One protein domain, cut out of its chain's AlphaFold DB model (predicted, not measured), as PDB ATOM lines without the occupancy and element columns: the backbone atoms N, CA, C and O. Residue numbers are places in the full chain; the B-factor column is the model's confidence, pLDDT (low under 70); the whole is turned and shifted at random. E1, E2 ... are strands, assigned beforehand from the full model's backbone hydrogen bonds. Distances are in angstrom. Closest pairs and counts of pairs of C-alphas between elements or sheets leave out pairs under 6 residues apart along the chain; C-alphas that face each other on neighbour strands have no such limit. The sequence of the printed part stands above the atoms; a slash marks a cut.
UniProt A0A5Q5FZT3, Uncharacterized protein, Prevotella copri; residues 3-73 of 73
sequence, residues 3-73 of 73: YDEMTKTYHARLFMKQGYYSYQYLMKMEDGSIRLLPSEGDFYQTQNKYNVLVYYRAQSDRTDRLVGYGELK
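Overview. This is residues 3 to 73 of the 73 residues of an uncharacterized protein of Prevotella copri (UniProt A0A5Q5FZT3). With little regular structure, this is an open, drawn-out string of parts: a looping arm with E1, a small hairpin E2 and E3, then, past a long link, a longer hairpin E4 and E5. Residues 4 to 10 and 13 to 23 stick out. The printed part has 71 residues, no named helix and five strands, E1 to E5 in order along the chain, holding 24 residues: all strand, with E2 and E3 in one antiparallel two-stranded sheet, E4 and E5 in another, and E1 pairing with no named strand. It is extended, with radius of gyration of the C-alphas 19.5 A and spans 61 by 31 by 29 A.

Arrangement. E1, residues 9 to 11, pairs with no named strand. E2, residues 26 to 28, and E3, residues 34 to 36, form an antiparallel hairpin at 147 degrees; N 27 and O 35, 2.9 A, are within hydrogen-bond range. E4, residues 50 to 56, and E5, residues 65 to 72, form another at 161 degrees, with N 52 and O 70 at 2.8 A. The two hairpins are apart.

Along the chain. E1 begins at C-alpha 9 (-98.983, 94.517, 47.768). E4 measures 19.6 A; E5, 21.1 A, ends at C-alpha 72 (-94.245, 128.533, 36.722).

Size, cuts and confidence. The farthest C-alphas, of Met 6 and Ser 60, are 61.7 A apart. The printed part has no cut. Links E1 to E2 and E3 to E4 are long. No printed residue is under pLDDT 70.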
ATOM      1  N   TYR A   3    -105.381  96.119  49.720       92.75
ATOM      2  CA  TYR A   3    -104.156  95.482  50.183       92.75
ATOM      3  C   TYR A   3    -104.333  93.965  50.152       92.75
ATOM      4  O   TYR A   3    -105.289  93.445  50.723       92.75
ATOM      5  N   ASP A   4    -103.416  93.274  49.487       95.12
ATOM      6  CA  ASP A   4    -103.330  91.819  49.482       95.12
ATOM      7  C   ASP A   4    -102.293  91.375  50.524       95.12
ATOM      8  O   ASP A   4    -101.105  91.700  50.424       95.12
ATOM      9  N   GLU A   5    -102.741  90.644  51.546       94.19
ATOM     10  CA  GLU A   5    -101.885  90.169  52.637       94.19
ATOM     11  C   GLU A   5    -100.917  89.057  52.212       94.19
ATOM     12  O   GLU A   5     -99.834  88.934  52.790       94.19
ATOM     13  N   MET A   6    -101.276  88.256  51.202       95.81
ATOM     14  CA  MET A   6    -100.473  87.122  50.744       95.81
ATOM     15  C   MET A   6     -99.239  87.608  49.986       95.81
ATOM     16  O   MET A   6     -98.127  87.130  50.214       95.81
ATOM     17  N   THR A   7     -99.432  88.584  49.102       93.94
ATOM     18  CA  THR A   7     -98.362  89.170  48.286       93.94
ATOM     19  C   THR A   7     -97.752  90.422  48.913       93.94
ATOM     20  O   THR A   7     -96.700  90.869  48.460       93.94
ATOM     21  N   LYS A   8     -98.363  90.959  49.979       94.31
ATOM     22  CA  LYS A   8     -97.977  92.206  50.666       94.31
ATOM     23  C   LYS A   8     -97.955  93.418  49.730       94.31
ATOM     24  O   LYS A   8     -97.057  94.258  49.802       94.31
ATOM     25  N   THR A   9     -98.931  93.504  48.833       92.56
ATOM     26  CA  THR A   9     -98.983  94.517  47.768       92.56
ATOM     27  C   THR A   9    -100.350  95.180  47.673       92.56
ATOM     28  O   THR A   9    -101.368  94.608  48.046       92.56
ATOM     29  N   TYR A  10    -100.380  96.406  47.145       92.25
ATOM     30  CA  TYR A  10    -101.624  97.113  46.842       92.25
ATOM     31  C   TYR A  10    -102.038  96.892  45.386       92.25
ATOM     32  O   TYR A  10    -101.223  97.045  44.477       92.25
ATOM     33  N   HIS A  11    -103.320  96.602  45.159       93.44
ATOM     34  CA  HIS A  11    -103.890  96.385  43.832       93.44
ATOM     35  C   HIS A  11    -105.121  97.260  43.577       93.44
ATOM     36  O   HIS A  11    -105.877  97.623  44.481       93.44
ATOM     37  N   ALA A  12    -105.332  97.611  42.310       93.81
ATOM     38  CA  ALA A  12    -106.554  98.244  41.832       93.81
ATOM     39  C   ALA A  12    -106.792  97.846  40.371       93.81
ATOM     40  O   ALA A  12    -105.847  97.710  39.595       93.81
ATOM     41  N   ARG A  13    -108.057  97.660  39.989       93.81
ATOM     42  CA  ARG A  13    -108.462  97.406  38.601       93.81
ATOM     43  C   ARG A  13    -109.357  98.546  38.137       93.81
ATOM     44  O   ARG A  13    -110.368  98.826  38.772       93.81
ATOM     45  N   LEU A  14    -108.958  99.218  37.060       93.62
ATOM     46  CA  LEU A  14    -109.679 100.351  36.487       93.62
ATOM     47  C   LEU A  14    -109.852 100.133  34.983       93.62
ATOM     48  O   LEU A  14    -108.904  99.765  34.293       93.62
ATOM     49  N   PHE A  15    -111.051 100.394  34.466       96.06
ATOM     50  CA  PHE A  15    -111.278 100.454  33.025       96.06
ATOM     51  C   PHE A  15    -110.787 101.801  32.495       96.06
ATOM     52  O   PHE A  15    -111.298 102.851  32.880       96.06
ATOM     53  N   MET A  16    -109.792 101.769  31.611       96.25
ATOM     54  CA  MET A  16    -109.189 102.960  31.017       96.25
ATOM     55  C   MET A  16    -109.252 102.881  29.493       96.25
ATOM     56  O   MET A  16    -109.312 101.797  28.911       96.25
ATOM     57  N   LYS A  17    -109.257 104.044  28.840       97.31
ATOM     58  CA  LYS A  17    -109.101 104.105  27.384       97.31
ATOM     59  C   LYS A  17    -107.667 103.725  27.005       97.31
ATOM     60  O   LYS A  17    -106.775 103.694  27.843       97.31
ATOM     61  N   GLN A  18    -107.441 103.415  25.735       95.88
ATOM     62  CA  GLN A  18    -106.088 103.170  25.238       95.88
ATOM     63  C   GLN A  18    -105.335 104.500  25.101       95.88
ATOM     64  O   GLN A  18    -105.894 105.476  24.597       95.88
ATOM     65  N   GLY A  19    -104.080 104.540  25.555       96.06
ATOM     66  CA  GLY A  19    -103.238 105.735  25.517       96.06
ATOM     67  C   GLY A  19    -102.157 105.736  26.597       96.06
ATOM     68  O   GLY A  19    -101.960 104.743  27.297       96.06
ATOM     69  N   TYR A  20    -101.462 106.866  26.724       95.50
ATOM     70  CA  TYR A  20    -100.444 107.086  27.750       95.50
ATOM     71  C   TYR A  20    -101.060 107.699  29.008       95.50
ATOM     72  O   TYR A  20    -101.856 108.635  28.918       95.50
ATOM     73  N   TYR A  21    -100.644 107.202  30.175       96.56
ATOM     74  CA  TYR A  21    -101.109 107.681  31.473       96.56
ATOM     75  C   TYR A  21     -99.940 107.959  32.410       96.56
ATOM     76  O   TYR A  21     -99.092 107.100  32.634       96.56
ATOM     77  N   SER A  22     -99.946 109.155  32.994       94.06
ATOM     78  CA  SER A  22     -99.154 109.487  34.176       94.06
ATOM     79  C   SER A  22    -100.037 109.307  35.405       94.06
ATOM     80  O   SER A  22    -101.173 109.784  35.424       94.06
ATOM     81  N   TYR A  23     -99.534 108.611  36.418       92.94
ATOM     82  CA  TYR A  23    -100.238 108.371  37.674       92.94
ATOM     83  C   TYR A  23     -99.274 108.537  38.851       92.94
ATOM     84  O   TYR A  23     -98.062 108.490  38.670       92.94
ATOM     85  N   GLN A  24     -99.829 108.737  40.043       91.88
ATOM     86  CA  GLN A  24     -99.094 108.819  41.305       91.88
ATOM     87  C   GLN A  24     -99.903 108.129  42.402       91.88
ATOM     88  O   GLN A  24    -101.139 108.102  42.333       91.88
ATOM     89  N   TYR A  25     -99.229 107.602  43.421       92.38
ATOM     90  CA  TYR A  25     -99.894 107.088  44.614       92.38
ATOM     91  C   TYR A  25     -99.953 108.156  45.707       92.38
ATOM     92  O   TYR A  25     -98.954 108.781  46.050       92.38
ATOM     93  N   LEU A  26    -101.140 108.353  46.280       91.75
ATOM     94  CA  LEU A  26    -101.378 109.320  47.351       91.75
ATOM     95  C   LEU A  26    -102.035 108.640  48.551       91.75
ATOM     96  O   LEU A  26    -102.822 107.704  48.398       91.75
ATOM     97  N   MET A  27    -101.727 109.138  49.747       90.81
ATOM     98  CA  MET A  27    -102.302 108.669  51.001       90.81
ATOM     99  C   MET A  27    -103.431 109.605  51.416       90.81
ATOM    100  O   MET A  27    -103.221 110.808  51.566       90.81
ATOM    101  N   LYS A  28    -104.625 109.049  51.615       91.31
ATOM    102  CA  LYS A  28    -105.759 109.777  52.184       91.31
ATOM    103  C   LYS A  28    -105.789 109.553  53.693       91.31
ATOM    104  O   LYS A  28    -105.828 108.409  54.135       91.31
ATOM    105  N   MET A  29    -105.778 110.641  54.449       91.31
ATOM    106  CA  MET A  29    -105.860 110.639  55.905       91.31
ATOM    107  C   MET A  29    -107.319 110.591  56.378       91.31
ATOM    108  O   MET A  29    -108.246 110.862  55.611       91.31
ATOM    109  N   GLU A  30    -107.525 110.261  57.654       90.25
ATOM    110  CA  GLU A  30    -108.862 110.192  58.267       90.25
ATOM    111  C   GLU A  30    -109.593 111.542  58.257       90.25
ATOM    112  O   GLU A  30    -110.808 111.587  58.082       90.25
ATOM    113  N   ASP A  31    -108.849 112.649  58.354       91.50
ATOM    114  CA  ASP A  31    -109.367 114.022  58.263       91.50
ATOM    115  C   ASP A  31    -109.749 114.442  56.828       91.50
ATOM    116  O   ASP A  31    -110.215 115.558  56.599       91.50
ATOM    117  N   GLY A  32    -109.555 113.557  55.846       88.50
ATOM    118  CA  GLY A  32    -109.801 113.821  54.433       88.50
ATOM    119  C   GLY A  32    -108.663 114.547  53.716       88.50
ATOM    120  O   GLY A  32    -108.753 114.721  52.499       88.50
ATOM    121  N   SER A  33    -107.588 114.923  54.417       90.69
ATOM    122  CA  SER A  33    -106.388 115.475  53.790       90.69
ATOM    123  C   SER A  33    -105.671 114.418  52.949       90.69
ATOM    124  O   SER A  33    -105.768 113.209  53.185       90.69
ATOM    125  N   ILE A  34    -104.958 114.879  51.925       90.31
ATOM    126  CA  ILE A  34    -104.185 114.028  51.021       90.31
ATOM    127  C   ILE A  34    -102.711 114.361  51.216       90.31
ATOM    128  O   ILE A  34    -102.335 115.532  51.235       90.31
ATOM    129  N   ARG A  35    -101.877 113.332  51.356       88.44
ATOM    130  CA  ARG A  35    -100.420 113.464  51.440       88.44
ATOM    131  C   ARG A  35     -99.742 112.614  50.374       88.44
ATOM    132  O   ARG A  35    -100.286 111.595  49.941       88.44
ATOM    133  N   LEU A  36     -98.545 113.034  49.975       87.12
ATOM    134  CA  LEU A  36     -97.654 112.226  49.147       87.12
ATOM    135  C   LEU A  36     -97.327 110.921  49.874       87.12
ATOM    136  O   LEU A  36     -97.141 110.911  51.096       87.12
ATOM    137  N   LEU A  37     -97.288 109.812  49.132       87.19
ATOM    138  CA  LEU A  37     -96.818 108.557  49.703       87.19
ATOM    139  C   LEU A  37     -95.333 108.716  50.064       87.19
ATOM    140  O   LEU A  37     -94.558 109.130  49.205       87.19
ATOM    141  N   PRO A  38     -94.893 108.314  51.269       83.56
ATOM    142  CA  PRO A  38     -93.474 108.372  51.628       83.56
ATOM    143  C   PRO A  38     -92.554 107.645  50.634       83.56
ATOM    144  O   PRO A  38     -91.394 108.013  50.491       83.56
ATOM    145  N   SER A  39     -93.070 106.627  49.937       83.56
ATOM    146  CA  SER A  39     -92.342 105.870  48.915       83.56
ATOM    147  C   SER A  39     -92.174 106.599  47.580       83.56
ATOM    148  O   SER A  39     -91.251 106.267  46.848       83.56
ATOM    149  N   GLU A  40     -93.056 107.547  47.242       84.69
ATOM    150  CA  GLU A  40     -92.883 108.426  46.068       84.69
ATOM    151  C   GLU A  40     -91.757 109.442  46.323       84.69
ATOM    152  O   GLU A  40     -91.068 109.877  45.403       84.69
ATOM    153  N   GLY A  41     -91.531 109.762  47.601       86.50
ATOM    154  CA  GLY A  41     -90.545 110.735  48.044       86.50
ATOM    155  C   GLY A  41     -91.039 112.176  47.929       86.50
ATOM    156  O   GLY A  41     -92.148 112.458  47.477       86.50
ATOM    157  N   ASP A  42     -90.192 113.094  48.381       88.12
ATOM    158  CA  ASP A  42     -90.403 114.537  48.284       88.12
ATOM    159  C   ASP A  42     -89.065 115.181  47.908       88.12
ATOM    160  O   ASP A  42     -88.184 115.387  48.749       88.12
ATOM    161  N   PHE A  43     -88.864 115.381  46.605       90.94
ATOM    162  CA  PHE A  43     -87.611 115.886  46.050       90.94
ATOM    163  C   PHE A  43     -87.816 117.289  45.496       90.94
ATOM    164  O   PHE A  43     -88.615 117.489  44.577       90.94
ATOM    165  N   TYR A  44     -87.033 118.250  45.987       89.12
ATOM    166  CA  TYR A  44     -87.140 119.648  45.563       89.12
ATOM    167  C   TYR A  44     -86.803 119.859  44.077       89.12
ATOM    168  O   TYR A  44     -87.235 120.842  43.485       89.12
ATOM    169  N   GLN A  45     -86.035 118.952  43.463       90.94
ATOM    170  CA  GLN A  45     -85.686 119.002  42.040       90.94
ATOM    171  C   GLN A  45     -86.814 118.518  41.117       90.94
ATOM    172  O   GLN A  45     -86.672 118.594  39.896       90.94
ATOM    173  N   THR A  46     -87.896 117.963  41.672       91.12
ATOM    174  CA  THR A  46     -89.008 117.434  40.876       91.12
ATOM    175  C   THR A  46     -89.602 118.543  40.017       91.12
ATOM    176  O   THR A  46     -89.953 119.610  40.521       91.12
ATOM    177  N   GLN A  47     -89.733 118.286  38.714       91.56
ATOM    178  CA  GLN A  47     -90.335 119.237  37.783       91.56
ATOM    179  C   GLN A  47     -91.846 119.303  38.000       91.56
ATOM    180  O   GLN A  47     -92.613 118.520  37.438       91.56
ATOM    181  N   ASN A  48     -92.260 120.260  38.820       91.56
ATOM    182  CA  ASN A  48     -93.652 120.545  39.115       91.56
ATOM    183  C   ASN A  48     -94.091 121.803  38.368       91.56
ATOM    184  O   ASN A  48     -93.348 122.771  38.263       91.56
ATOM    185  N   LYS A  49     -95.330 121.808  37.875       93.81
ATOM    186  CA  LYS A  49     -95.936 123.018  37.313       93.81
ATOM    187  C   LYS A  49     -96.804 123.680  38.367       93.81
ATOM    188  O   LYS A  49     -97.731 123.054  38.881       93.81
ATOM    189  N   TYR A  50     -96.536 124.945  38.652       94.81
ATOM    190  CA  TYR A  50     -97.274 125.738  39.622       94.81
ATOM    191  C   TYR A  50     -98.107 126.793  38.905       94.81
ATOM    192  O   TYR A  50     -97.591 127.599  38.135       94.81
ATOM    193  N   ASN A  51     -99.407 126.803  39.188       95.69
ATOM    194  CA  ASN A  51    -100.325 127.816  38.684       95.69
ATOM    195  C   ASN A  51    -100.569 128.867  39.767       95.69
ATOM    196  O   ASN A  51    -100.981 128.538  40.879       95.69
ATOM    197  N   VAL A  52    -100.355 130.133  39.426       95.88
ATOM    198  CA  VAL A  52    -100.641 131.288  40.277       95.88
ATOM    199  C   VAL A  52    -101.919 131.946  39.771       95.88
ATOM    200  O   VAL A  52    -101.981 132.407  38.633       95.88
ATOM    201  N   LEU A  53    -102.945 131.979  40.619       96.75
ATOM    202  CA  LEU A  53    -104.253 132.560  40.320       96.75
ATOM    203  C   LEU A  53    -104.487 133.757  41.243       96.75
ATOM    204  O   LEU A  53    -104.591 133.595  42.458       96.75
ATOM    205  N   VAL A  54    -104.555 134.959  40.671       96.69
ATOM    206  CA  VAL A  54    -104.759 136.199  41.428       96.69
ATOM    207  C   VAL A  54    -106.236 136.558  41.394       96.69
ATOM    208  O   VAL A  54    -106.773 136.889  40.335       96.69
ATOM    209  N   TYR A  55    -106.883 136.510  42.555       97.12
ATOM    210  CA  TYR A  55    -108.283 136.887  42.716       97.12
ATOM    211  C   TYR A  55    -108.415 138.262  43.367       97.12
ATOM    212  O   TYR A  55    -107.670 138.603  44.283       97.12
ATOM    213  N   TYR A  56    -109.387 139.040  42.904       95.94
ATOM    214  CA  TYR A  56    -109.732 140.338  43.465       95.94
ATOM    215  C   TYR A  56    -111.245 140.456  43.647       95.94
ATOM    216  O   TYR A  56    -112.024 140.073  42.769       95.94
ATOM    217  N   ARG A  57    -111.649 141.017  44.787       95.75
ATOM    218  CA  ARG A  57    -113.035 141.352  45.116       95.75
ATOM    219  C   ARG A  57    -113.063 142.770  45.674       95.75
ATOM    220  O   ARG A  57    -112.507 143.017  46.744       95.75
ATOM    221  N   ALA A  58    -113.690 143.695  44.953       92.81
ATOM    222  CA  ALA A  58    -113.872 145.059  45.437       92.81
ATOM    223  C   ALA A  58    -114.950 145.130  46.532       92.81
ATOM    224  O   ALA A  58    -115.766 144.222  46.713       92.81
ATOM    225  N   GLN A  59    -115.002 146.251  47.251       89.69
ATOM    226  CA  GLN A  59    -116.090 146.506  48.188       89.69
ATOM    227  C   GLN A  59    -117.413 146.624  47.410       89.69
ATOM    228  O   GLN A  59    -117.537 147.459  46.517       89.69
ATOM    229  N   SER A  60    -118.403 145.800  47.768       91.81
ATOM    230  CA  SER A  60    -119.701 145.613  47.077       91.81
ATOM    231  C   SER A  60    -119.705 144.670  45.866       91.81
ATOM    232  O   SER A  60    -120.762 144.489  45.255       91.81
ATOM    233  N   ASP A  61    -118.582 144.026  45.528       92.25
ATOM    234  CA  ASP A  61    -118.598 142.975  44.509       92.25
ATOM    235  C   ASP A  61    -119.354 141.735  44.999       92.25
ATOM    236  O   ASP A  61    -119.254 141.318  46.154       92.25
ATOM    237  N   ARG A  62    -120.100 141.116  44.081       92.69
ATOM    238  CA  ARG A  62    -120.899 139.914  44.366       92.69
ATOM    239  C   ARG A  62    -120.089 138.618  44.285       92.69
ATOM    240  O   ARG A  62    -120.557 137.595  44.775       92.69
ATOM    241  N   THR A  63    -118.913 138.643  43.657       94.06
ATOM    242  CA  THR A  63    -118.089 137.454  43.390       94.06
ATOM    243  C   THR A  63    -116.600 137.787  43.398       94.06
ATOM    244  O   THR A  63    -116.216 138.921  43.109       94.06
ATOM    245  N   ASP A  64    -115.755 136.785  43.651       94.69
ATOM    246  CA  ASP A  64    -114.315 136.890  43.389       94.69
ATOM    247  C   ASP A  64    -114.058 136.862  41.888       94.69
ATOM    248  O   ASP A  64    -114.555 135.985  41.177       94.69
ATOM    249  N   ARG A  65    -113.277 137.820  41.396       94.25
ATOM    250  CA  ARG A  65    -112.861 137.872  39.995       94.25
ATOM    251  C   ARG A  65    -111.437 137.354  39.885       94.25
ATOM    252  O   ARG A  65    -110.567 137.825  40.611       94.25
ATOM    253  N   LEU A  66    -111.187 136.425  38.967       95.50
ATOM    254  CA  LEU A  66    -109.826 136.059  38.574       95.50
ATOM    255  C   LEU A  66    -109.261 137.197  37.715       95.50
ATOM    256  O   LEU A  66    -109.693 137.388  36.581       95.50
ATOM    257  N   VAL A  67    -108.338 137.978  38.270       96.06
ATOM    258  CA  VAL A  67    -107.747 139.162  37.617       96.06
ATOM    259  C   VAL A  67    -106.350 138.908  37.061       96.06
ATOM    260  O   VAL A  67    -105.828 139.739  36.323       96.06
ATOM    261  N   GLY A  68    -105.744 137.765  37.379       94.75
ATOM    262  CA  GLY A  68    -104.434 137.392  36.861       94.75
ATOM    263  C   GLY A  68    -104.189 135.890  36.906       94.75
ATOM    264  O   GLY A  68    -104.678 135.194  37.796       94.75
ATOM    265  N   TYR A  69    -103.408 135.410  35.943       96.44
ATOM    266  CA  TYR A  69    -102.954 134.028  35.841       96.44
ATOM    267  C   TYR A  69    -101.475 134.001  35.453       96.44
ATOM    268  O   TYR A  69    -101.056 134.744  34.565       96.44
ATOM    269  N   GLY A  70    -100.704 133.134  36.103       95.19
ATOM    270  CA  GLY A  70     -99.331 132.817  35.732       95.19
ATOM    271  C   GLY A  70     -99.041 131.329  35.909       95.19
ATOM    272  O   GLY A  70     -99.588 130.693  36.807       95.19
ATOM    273  N   GLU A  71     -98.167 130.786  35.066       94.56
ATOM    274  CA  GLU A  71     -97.642 129.422  35.182       94.56
ATOM    275  C   GLU A  71     -96.129 129.489  35.415       94.56
ATOM    276  O   GLU A  71     -95.412 130.200  34.710       94.56
ATOM    277  N   LEU A  72     -95.653 128.739  36.405       91.25
ATOM    278  CA  LEU A  72     -94.245 128.533  36.722       91.25
ATOM    279  C   LEU A  72     -93.931 127.043  36.553       91.25
ATOM    280  O   LEU A  72     -94.761 126.192  36.878       91.25
ATOM    281  N   LYS A  73     -92.747 126.736  36.032       84.00
ATOM    282  CA  LYS A  73     -92.234 125.372  35.869       84.00
ATOM    283  C   LYS A  73     -90.984 125.175  36.705       84.00
ATOM    284  O   LYS A  73     -90.300 126.196  36.942       84.00
TER     285      LYS A  73